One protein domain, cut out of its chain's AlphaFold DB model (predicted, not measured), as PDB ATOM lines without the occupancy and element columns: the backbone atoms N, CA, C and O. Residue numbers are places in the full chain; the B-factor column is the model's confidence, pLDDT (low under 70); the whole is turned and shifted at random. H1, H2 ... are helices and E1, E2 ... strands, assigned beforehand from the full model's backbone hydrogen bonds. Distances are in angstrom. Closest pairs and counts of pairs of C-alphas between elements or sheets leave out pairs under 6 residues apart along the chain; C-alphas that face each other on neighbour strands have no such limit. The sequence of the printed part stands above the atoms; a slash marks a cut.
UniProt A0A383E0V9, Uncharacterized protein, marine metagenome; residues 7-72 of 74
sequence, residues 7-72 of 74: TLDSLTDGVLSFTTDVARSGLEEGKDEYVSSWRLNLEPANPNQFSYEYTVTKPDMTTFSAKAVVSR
ATOM      1  N   THR A   7     159.079 224.417 229.817       97.19
ATOM      2  CA  THR A   7     159.489 223.712 228.597       97.19
ATOM      3  C   THR A   7     158.870 222.325 228.581       97.19
ATOM      4  O   THR A   7     158.824 221.663 229.610       97.19
ATOM      5  N   LEU A   8     158.364 221.889 227.425       97.31
ATOM      6  CA  LEU A   8     157.959 220.496 227.246       97.31
ATOM      7  C   LEU A   8     159.225 219.656 227.078       97.31
ATOM      8  O   LEU A   8     159.931 219.818 226.083       97.31
ATOM      9  N   ASP A   9     159.480 218.760 228.022       97.00
ATOM     10  CA  ASP A   9     160.669 217.909 228.001       97.00
ATOM     11  C   ASP A   9     160.391 216.591 227.275       97.00
ATOM     12  O   ASP A   9     161.250 216.060 226.575       97.00
ATOM     13  N   SER A  10     159.182 216.042 227.437       97.56
ATOM     14  CA  SER A  10     158.783 214.789 226.790       97.56
ATOM     15  C   SER A  10     157.271 214.643 226.644       97.56
ATOM     16  O   SER A  10     156.486 215.200 227.416       97.56
ATOM     17  N   LEU A  11     156.887 213.838 225.653       96.06
ATOM     18  CA  LEU A  11     155.551 213.283 225.479       96.06
ATOM     19  C   LEU A  11     155.699 211.794 225.151       96.06
ATOM     20  O   LEU A  11     156.063 211.444 224.029       96.06
ATOM     21  N   THR A  12     155.409 210.936 226.125       95.00
ATOM     22  CA  THR A  12     155.522 209.476 225.988       95.00
ATOM     23  C   THR A  12     154.294 208.824 226.601       95.00
ATOM     24  O   THR A  12     153.902 209.187 227.707       95.00
ATOM     25  N   ASP A  13     153.666 207.894 225.882       91.81
ATOM     26  CA  ASP A  13     152.504 207.123 226.354       91.81
ATOM     27  C   ASP A  13     151.359 207.983 226.929       91.81
ATOM     28  O   ASP A  13     150.713 207.630 227.912       91.81
ATOM     29  N   GLY A  14     151.109 209.150 226.322       92.00
ATOM     30  CA  GLY A  14     150.062 210.079 226.771       92.00
ATOM     31  C   GLY A  14     150.428 210.906 228.008       92.00
ATOM     32  O   GLY A  14     149.576 211.627 228.526       92.00
ATOM     33  N   VAL A  15     151.683 210.843 228.460       96.56
ATOM     34  CA  VAL A  15     152.207 211.639 229.569       96.56
ATOM     35  C   VAL A  15     153.053 212.793 229.043       96.56
ATOM     36  O   VAL A  15     154.096 212.572 228.430       96.56
ATOM     37  N   LEU A  16     152.626 214.024 229.322       97.81
ATOM     38  CA  LEU A  16     153.394 215.240 229.076       97.81
ATOM     39  C   LEU A  16     154.203 215.587 230.323       97.81
ATOM     40  O   LEU A  16     153.630 215.701 231.407       97.81
ATOM     41  N   SER A  17     155.506 215.805 230.164       98.12
ATOM     42  CA  SER A  17     156.379 216.262 231.251       98.12
ATOM     43  C   SER A  17     156.959 217.626 230.916       98.12
ATOM     44  O   SER A  17     157.444 217.835 229.803       98.12
ATOM     45  N   PHE A  18     156.910 218.536 231.882       98.19
ATOM     46  CA  PHE A  18     157.422 219.889 231.755       98.19
ATOM     47  C   PHE A  18     158.344 220.232 232.914       98.19
ATOM     48  O   PHE A  18     158.013 219.938 234.066       98.19
ATOM     49  N   THR A  19     159.404 220.970 232.612       98.06
ATOM     50  CA  THR A  19     160.277 221.616 233.592       98.06
ATOM     51  C   THR A  19     160.170 223.124 233.438       98.06
ATOM     52  O   THR A  19     160.053 223.649 232.331       98.06
ATOM     53  N   THR A  20     160.178 223.850 234.548       97.31
ATOM     54  CA  THR A  20     160.219 225.312 234.520       97.31
ATOM     55  C   THR A  20     161.606 225.786 234.111       97.31
ATOM     56  O   THR A  20     162.596 225.509 234.784       97.31
ATOM     57  N   ASP A  21     161.673 226.570 233.039       96.56
ATOM     58  CA  ASP A  21     162.866 227.313 232.660       96.56
ATOM     59  C   ASP A  21     162.975 228.551 233.557       96.56
ATOM     60  O   ASP A  21     162.339 229.586 233.327       96.56
ATOM     61  N   VAL A  22     163.748 228.413 234.633       94.31
ATOM     62  CA  VAL A  22     163.921 229.432 235.677       94.31
ATOM     63  C   VAL A  22     164.384 230.765 235.081       94.31
ATOM     64  O   VAL A  22     163.799 231.812 235.372       94.31
ATOM     65  N   ALA A  23     165.361 230.723 234.170       93.44
ATOM     66  CA  ALA A  23     165.934 231.912 233.552       93.44
ATOM     67  C   ALA A  23     164.906 232.652 232.684       93.44
ATOM     68  O   ALA A  23     164.723 233.862 232.830       93.44
ATOM     69  N   ARG A  24     164.175 231.937 231.818       94.75
ATOM     70  CA  ARG A  24     163.118 232.537 230.980       94.75
ATOM     71  C   ARG A  24     161.918 233.020 231.787       94.75
ATOM     72  O   ARG A  24     161.175 233.876 231.310       94.75
ATOM     73  N   SER A  25     161.734 232.480 232.987       94.19
ATOM     74  CA  SER A  25     160.690 232.897 233.922       94.19
ATOM     75  C   SER A  25     161.056 234.161 234.706       94.19
ATOM     76  O   SER A  25     160.182 234.735 235.355       94.19
ATOM     77  N   GLY A  26     162.326 234.588 234.666       94.62
ATOM     78  CA  GLY A  26     162.841 235.655 235.524       94.62
ATOM     79  C   GLY A  26     162.785 235.299 237.012       94.62
ATOM     80  O   GLY A  26     162.616 236.197 237.835       94.62
ATOM     81  N   LEU A  27     162.854 234.003 237.330       94.19
ATOM     82  CA  LEU A  27     162.854 233.471 238.691       94.19
ATOM     83  C   LEU A  27     164.296 233.287 239.179       94.19
ATOM     84  O   LEU A  27     165.219 233.132 238.377       94.19
ATOM     85  N   GLU A  28     164.478 233.272 240.493       94.44
ATOM     86  CA  GLU A  28     165.767 233.063 241.150       94.44
ATOM     87  C   GLU A  28     165.694 231.851 242.095       94.44
ATOM     88  O   GLU A  28     164.923 231.832 243.062       94.44
ATOM     89  N   GLU A  29     166.502 230.821 241.815       92.19
ATOM     90  CA  GLU A  29     166.624 229.654 242.696       92.19
ATOM     91  C   GLU A  29     167.173 230.075 244.064       92.19
ATOM     92  O   GLU A  29     168.029 230.953 244.166       92.19
ATOM     93  N   GLY A  30     166.684 229.453 245.136       94.19
ATOM     94  CA  GLY A  30     167.102 229.798 246.498       94.19
ATOM     95  C   GLY A  30     166.447 231.068 247.063       94.19
ATOM     96  O   GLY A  30     166.797 231.513 248.157       94.19
ATOM     97  N   LYS A  31     165.502 231.671 246.332       94.69
ATOM     98  CA  LYS A  31     164.808 232.898 246.742       94.69
ATOM     99  C   LYS A  31     163.319 232.867 246.443       94.69
ATOM    100  O   LYS A  31     162.526 233.228 247.311       94.69
ATOM    101  N   ASP A  32     162.946 232.446 245.240       94.88
ATOM    102  CA  ASP A  32     161.549 232.387 244.829       94.88
ATOM    103  C   ASP A  32     160.939 231.012 245.123       94.88
ATOM    104  O   ASP A  32     161.594 229.978 245.006       94.88
ATOM    105  N   GLU A  33     159.648 230.996 245.464       95.69
ATOM    106  CA  GLU A  33     158.843 229.773 245.479       95.69
ATOM    107  C   GLU A  33     158.094 229.635 244.149       95.69
ATOM    108  O   GLU A  33     157.346 230.533 243.741       95.69
ATOM    109  N   TYR A  34     158.278 228.515 243.455       95.75
ATOM    110  CA  TYR A  34     157.675 228.289 242.142       95.75
ATOM    111  C   TYR A  34     157.439 226.808 241.860       95.75
ATOM    112  O   TYR A  34     158.113 225.928 242.389       95.75
ATOM    113  N   VAL A  35     156.480 226.525 240.977       96.62
ATOM    114  CA  VAL A  35     156.308 225.177 240.428       96.62
ATOM    115  C   VAL A  35     157.484 224.893 239.499       96.62
ATOM    116  O   VAL A  35     157.659 225.603 238.511       96.62
ATOM    117  N   SER A  36     158.294 223.889 239.815       96.75
ATOM    118  CA  SER A  36     159.488 223.505 239.062       96.75
ATOM    119  C   SER A  36     159.212 222.447 238.000       96.75
ATOM    120  O   SER A  36     159.921 222.410 236.998       96.75
ATOM    121  N   SER A  37     158.163 221.638 238.163       97.94
ATOM    122  CA  SER A  37     157.776 220.653 237.152       97.94
ATOM    123  C   SER A  37     156.283 220.360 237.134       97.94
ATOM    124  O   SER A  37     155.621 220.398 238.174       97.94
ATOM    125  N   TRP A  38     155.789 219.960 235.963       97.88
ATOM    126  CA  TRP A  38     154.466 219.368 235.769       97.88
ATOM    127  C   TRP A  38     154.584 218.018 235.074       97.88
ATOM    128  O   TRP A  38     155.373 217.851 234.148       97.88
ATOM    129  N   ARG A  39     153.726 217.078 235.462       98.06
ATOM    130  CA  ARG A  39     153.482 215.832 234.745       98.06
ATOM    131  C   ARG A  39     151.982 215.674 234.550       98.06
ATOM    132  O   ARG A  39     151.244 215.618 235.527       98.06
ATOM    133  N   LEU A  40     151.531 215.634 233.301       97.44
ATOM    134  CA  LEU A  40     150.122 215.496 232.931       97.44
ATOM    135  C   LEU A  40     149.940 214.155 232.226       97.44
ATOM    136  O   LEU A  40     150.490 213.962 231.148       97.44
ATOM    137  N   ASN A  41     149.177 213.238 232.810       96.50
ATOM    138  CA  ASN A  41     148.787 211.998 232.150       96.50
ATOM    139  C   ASN A  41     147.377 212.156 231.584       96.50
ATOM    140  O   ASN A  41     146.418 212.307 232.341       96.50
ATOM    141  N   LEU A  42     147.259 212.104 230.258       92.62
ATOM    142  CA  LEU A  42     145.988 212.249 229.549       92.62
ATOM    143  C   LEU A  42     145.081 211.012 229.648       92.62
ATOM    144  O   LEU A  42     143.997 211.041 229.079       92.62
ATOM    145  N   GLU A  43     145.522 209.948 230.333       87.19
ATOM    146  CA  GLU A  43     144.773 208.706 230.573       87.19
ATOM    147  C   GLU A  43     144.019 208.226 229.313       87.19
ATOM    148  O   GLU A  43     142.788 208.191 229.310       87.19
ATOM    149  N   PRO A  44     144.704 207.830 228.217       79.62
ATOM    150  CA  PRO A  44     144.045 207.534 226.934       79.62
ATOM    151  C   PRO A  44     142.935 206.475 227.024       79.62
ATOM    152  O   PRO A  44     142.008 206.465 226.216       79.62
ATOM    153  N   ALA A  45     143.023 205.584 228.016       88.06
ATOM    154  CA  ALA A  45     142.023 204.560 228.300       88.06
ATOM    155  C   ALA A  45     140.727 205.109 228.935       88.06
ATOM    156  O   ALA A  45     139.700 204.432 228.900       88.06
ATOM    157  N   ASN A  46     140.749 206.312 229.512       90.62
ATOM    158  CA  ASN A  46     139.598 206.974 230.114       90.62
ATOM    159  C   ASN A  46     139.519 208.445 229.659       90.62
ATOM    160  O   ASN A  46     139.985 209.336 230.368       90.62
ATOM    161  N   PRO A  47     138.853 208.738 228.526       88.81
ATOM    162  CA  PRO A  47     138.837 210.077 227.925       88.81
ATOM    163  C   PRO A  47     138.115 211.146 228.765       88.81
ATOM    164  O   PRO A  47     138.092 212.318 228.390       88.81
ATOM    165  N   ASN A  48     137.490 210.758 229.879       93.50
ATOM    166  CA  ASN A  48     136.820 211.671 230.802       93.50
ATOM    167  C   ASN A  48     137.676 212.014 232.022       93.50
ATOM    168  O   ASN A  48     137.185 212.704 232.916       93.50
ATOM    169  N   GLN A  49     138.911 211.526 232.093       93.75
ATOM    170  CA  GLN A  49     139.821 211.811 233.186       93.75
ATOM    171  C   GLN A  49     141.192 212.203 232.657       93.75
ATOM    172  O   GLN A  49     141.607 211.793 231.582       93.75
ATOM    173  N   PHE A  50     141.901 212.992 233.447       95.38
ATOM    174  CA  PHE A  50     143.348 213.091 233.349       95.38
ATOM    175  C   PHE A  50     143.901 213.189 234.765       95.38
ATOM    176  O   PHE A  50     143.212 213.647 235.684       95.38
ATOM    177  N   SER A  51     145.138 212.757 234.962       96.44
ATOM    178  CA  SER A  51     145.838 212.965 236.223       96.44
ATOM    179  C   SER A  51     146.967 213.967 236.035       96.44
ATOM    180  O   SER A  51     147.552 214.081 234.957       96.44
ATOM    181  N   TYR A  52     147.247 214.741 237.073       97.38
ATOM    182  CA  TYR A  52     148.405 215.616 237.086       97.38
ATOM    183  C   TYR A  52     149.174 215.482 238.387       97.38
ATOM    184  O   TYR A  52     148.609 215.209 239.446       97.38
ATOM    185  N   GLU A  53     150.467 215.726 238.285       98.38
ATOM    186  CA  GLU A  53     151.397 215.878 239.386       98.38
ATOM    187  C   GLU A  53     152.225 217.136 239.139       98.38
ATOM    188  O   GLU A  53     152.595 217.434 238.001       98.38
ATOM    189  N   TYR A  54     152.493 217.896 240.192       97.75
ATOM    190  CA  TYR A  54     153.388 219.042 240.127       97.75
ATOM    191  C   TYR A  54     154.340 219.037 241.313       97.75
ATOM    192  O   TYR A  54     153.998 218.548 242.391       97.75
ATOM    193  N   THR A  55     155.517 219.621 241.104       98.31
ATOM    194  CA  THR A  55     156.530 219.822 242.143       98.31
ATOM    195  C   THR A  55     156.771 221.311 242.314       98.31
ATOM    196  O   THR A  55     156.927 222.031 241.333       98.31
ATOM    197  N   VAL A  56     156.788 221.780 243.557       97.38
ATOM    198  CA  VAL A  56     157.140 223.145 243.952       97.38
ATOM    199  C   VAL A  56     158.542 223.126 244.532       97.38
ATOM    200  O   VAL A  56     158.808 222.333 245.434       97.38
ATOM    201  N   THR A  57     159.405 224.013 244.047       97.19
ATOM    202  CA  THR A  57     160.691 224.338 244.666       97.19
ATOM    203  C   THR A  57     160.509 225.563 245.553       97.19
ATOM    204  O   THR A  57     159.936 226.566 245.124       97.19
ATOM    205  N   LYS A  58     160.970 225.461 246.799       96.62
ATOM    206  CA  LYS A  58     160.915 226.524 247.807       96.62
ATOM    207  C   LYS A  58     162.241 227.291 247.889       96.62
ATOM    208  O   LYS A  58     163.260 226.790 247.412       96.62
ATOM    209  N   PRO A  59     162.273 228.459 248.559       96.69
ATOM    210  CA  PRO A  59     163.498 229.250 248.705       96.69
ATOM    211  C   PRO A  59     164.630 228.527 249.451       96.69
ATOM    212  O   PRO A  59     165.796 228.806 249.222       96.69
ATOM    213  N   ASP A  60     164.318 227.568 250.323       96.81
ATOM    214  CA  ASP A  60     165.319 226.734 251.008       96.81
ATOM    215  C   ASP A  60     165.801 225.540 250.161       96.81
ATOM    216  O   ASP A  60     166.461 224.636 250.674       96.81
ATOM    217  N   MET A  61     165.460 225.529 248.868       94.75
ATOM    218  CA  MET A  61     165.713 224.456 247.905       94.75
ATOM    219  C   MET A  61     165.040 223.121 248.247       94.75
ATOM    220  O   MET A  61     165.293 222.114 247.583       94.75
ATOM    221  N   THR A  62     164.144 223.087 249.237       98.12
ATOM    222  CA  THR A  62     163.301 221.914 249.468       98.12
ATOM    223  C   THR A  62     162.177 221.848 248.443       98.12
ATOM    224  O   THR A  62     161.753 222.854 247.866       98.12
ATOM    225  N   THR A  63     161.674 220.635 248.217       97.94
ATOM    226  CA  THR A  63     160.614 220.382 247.244       97.94
ATOM    227  C   THR A  63     159.371 219.799 247.894       97.94
ATOM    228  O   THR A  63     159.450 219.002 248.829       97.94
ATOM    229  N   PHE A  64     158.212 220.150 247.352       97.62
ATOM    230  CA  PHE A  64     156.927 219.554 247.697       97.62
ATOM    231  C   PHE A  64     156.222 219.106 246.420       97.62
ATOM    232  O   PHE A  64     156.159 219.879 245.470       97.62
ATOM    233  N   SER A  65     155.651 217.901 246.417       98.38
ATOM    234  CA  SER A  65     154.885 217.394 245.277       98.38
ATOM    235  C   SER A  65     153.453 217.071 245.678       98.38
ATOM    236  O   SER A  65     153.195 216.551 246.765       98.38
ATOM    237  N   ALA A  66     152.519 217.353 244.775       98.38
ATOM    238  CA  ALA A  66     151.120 216.987 244.923       98.38
ATOM    239  C   ALA A  66     150.564 216.454 243.607       98.38
ATOM    240  O   ALA A  66     151.015 216.828 242.524       98.38
ATOM    241  N   LYS A  67     149.552 215.594 243.716       97.81
ATOM    242  CA  LYS A  67     148.883 214.973 242.576       97.81
ATOM    243  C   LYS A  67     147.373 214.967 242.742       97.81
ATOM    244  O   LYS A  67     146.873 214.876 243.863       97.81
ATOM    245  N   ALA A  68     146.661 215.003 241.627       97.44
ATOM    246  CA  ALA A  68     145.215 214.856 241.597       97.44
ATOM    247  C   ALA A  68     144.755 214.157 240.315       97.44
ATOM    248  O   ALA A  68     145.441 214.169 239.294       97.44
ATOM    249  N   VAL A  69     143.561 213.571 240.380       96.06
ATOM    250  CA  VAL A  69     142.817 213.089 239.214       96.06
ATOM    251  C   VAL A  69     141.664 214.049 238.988       96.06
ATOM    252  O   VAL A  69     140.917 214.360 239.917       96.06
ATOM    253  N   VAL A  70     141.524 214.528 237.761       94.69
ATOM    254  CA  VAL A  70     140.474 215.459 237.362       94.69
ATOM    255  C   VAL A  70     139.505 214.711 236.471       94.69
ATOM    256  O   VAL A  70     139.920 214.010 235.553       94.69
ATOM    257  N   SER A  71     138.214 214.855 236.748       94.62
ATOM    258  CA  SER A  71     137.157 214.321 235.892       94.62
ATOM    259  C   SER A  71     136.530 215.444 235.079       94.62
ATOM    260  O   SER A  71     136.367 216.562 235.572       94.62
ATOM    261  N   ARG A  72     136.146 215.140 233.841       91.69
ATOM    262  CA  ARG A  72     135.324 216.020 233.015       91.69
ATOM    263  C   ARG A  72     134.001 216.296 233.733       91.69
ATOM    264  O   ARG A  72     133.310 215.364 234.136       91.69
TER     265      ARG A  72
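Overview. This is residues 7 to 72 of the 74 residues of an uncharacterized protein of marine metagenome (UniProt A0A383E0V9). A single twisted sheet of five antiparallel strands makes up the body, a one-layer slab in which the strands lie side by side in the same order as they follow in the chain, E1 - E2 - E3 - E4 - E5. Its strands run along the longest axis, with loops at both ends; one very short helix, H1, sits at a corner of the sheet in the link from E2 to E3, and no named helix covers either face. The printed part has 66 residues with one named helix and five named strands, in the order E1 E2 H1 E3 E4 E5, and its class is mostly strand. The whole is loose, with a radius of gyration of the C-alphas of 13.6 A, and its outline is a rod of 40 by 19 by 16 A.

Along the chain. The printed part begins with strand E1, residues 7 to 12, whose first C-alpha, of Thr 7, stands at (159.489, 223.712, 228.597); it is 15.0 A long from first to last C-alpha. Strand E2, residues 15 to 20, measures 16.6 A. Helix H1, residues 22 to 25, follows and measures 5.1 A. Strand E3, residues 34 to 41, measures 21.1 A and begins at C-alpha 34 at (157.675, 228.289, 242.142). Strand E4, residues 49 to 57, measures 26.9 A. Strand E5, residues 63 to 71, measures 26.8 A and ends at C-alpha 71 at (137.157, 214.321, 235.892). E4 and E5 are the longest strands by residues, with 9 each.

Arrangement. E1 is an edge strand, and it forms a hairpin with E2. They are antiparallel, with 162 degrees between their directions; the C-alphas of Leu 11 and Leu 16 face each other at 4.6 A, and N 9 and O 17, at 2.9 A, are within hydrogen-bond range. E2 and E3 are antiparallel neighbours at 171 degrees, with N 18 and O 38 at 2.8 A and N 40 and O 16 at 2.8 A within hydrogen-bond range. Between these two strands in the chain comes H1, which is only just on the sheet, with 5 pairs of C-alphas within 10 A; it only grazes the sheet with its residues 22 to 25. H1 is too short for any O i to N i+4 pair, and its one O i to N i+3 pair is within hydrogen-bond range. E3, E4 and E5 form a meander, each strand the antiparallel neighbour of the one before, with no named helix between. E3 and E4 are a hairpin at 158 degrees, with N 39 and O 53 at 2.8 A within hydrogen-bond range. E4 and E5 are a hairpin at 165 degrees; N 54 and O 66, at 3.0 A, are within hydrogen-bond range, and the C-alphas of Glu 53 and Lys 67 face each other at 4.2 A. E5 is the other edge strand. E1 is apart from E4 and E5, and E2 is apart from E5.

Size, cuts and confidence. From edge to edge of the sheet the strands' lines turn by 56 degrees, and its C-alphas lie up to 5.1 A off their best plane. The centre of E3 is the nearest to the mean of the C-alphas, at 0.4 A, and that of H1 the farthest, at 15.2 A. The two C-alphas farthest apart are those of Lys 31 and Ala 45, at 40.8 A; Lys 31 lies in the link from H1 to E3 and Ala 45 in the link from E3 to E4. These two links, of 8 and 7 residues, are short, and the other three are tight. The printed part has no cut. The mean pLDDT of the printed part is 95.4, and no printed residue is under 70.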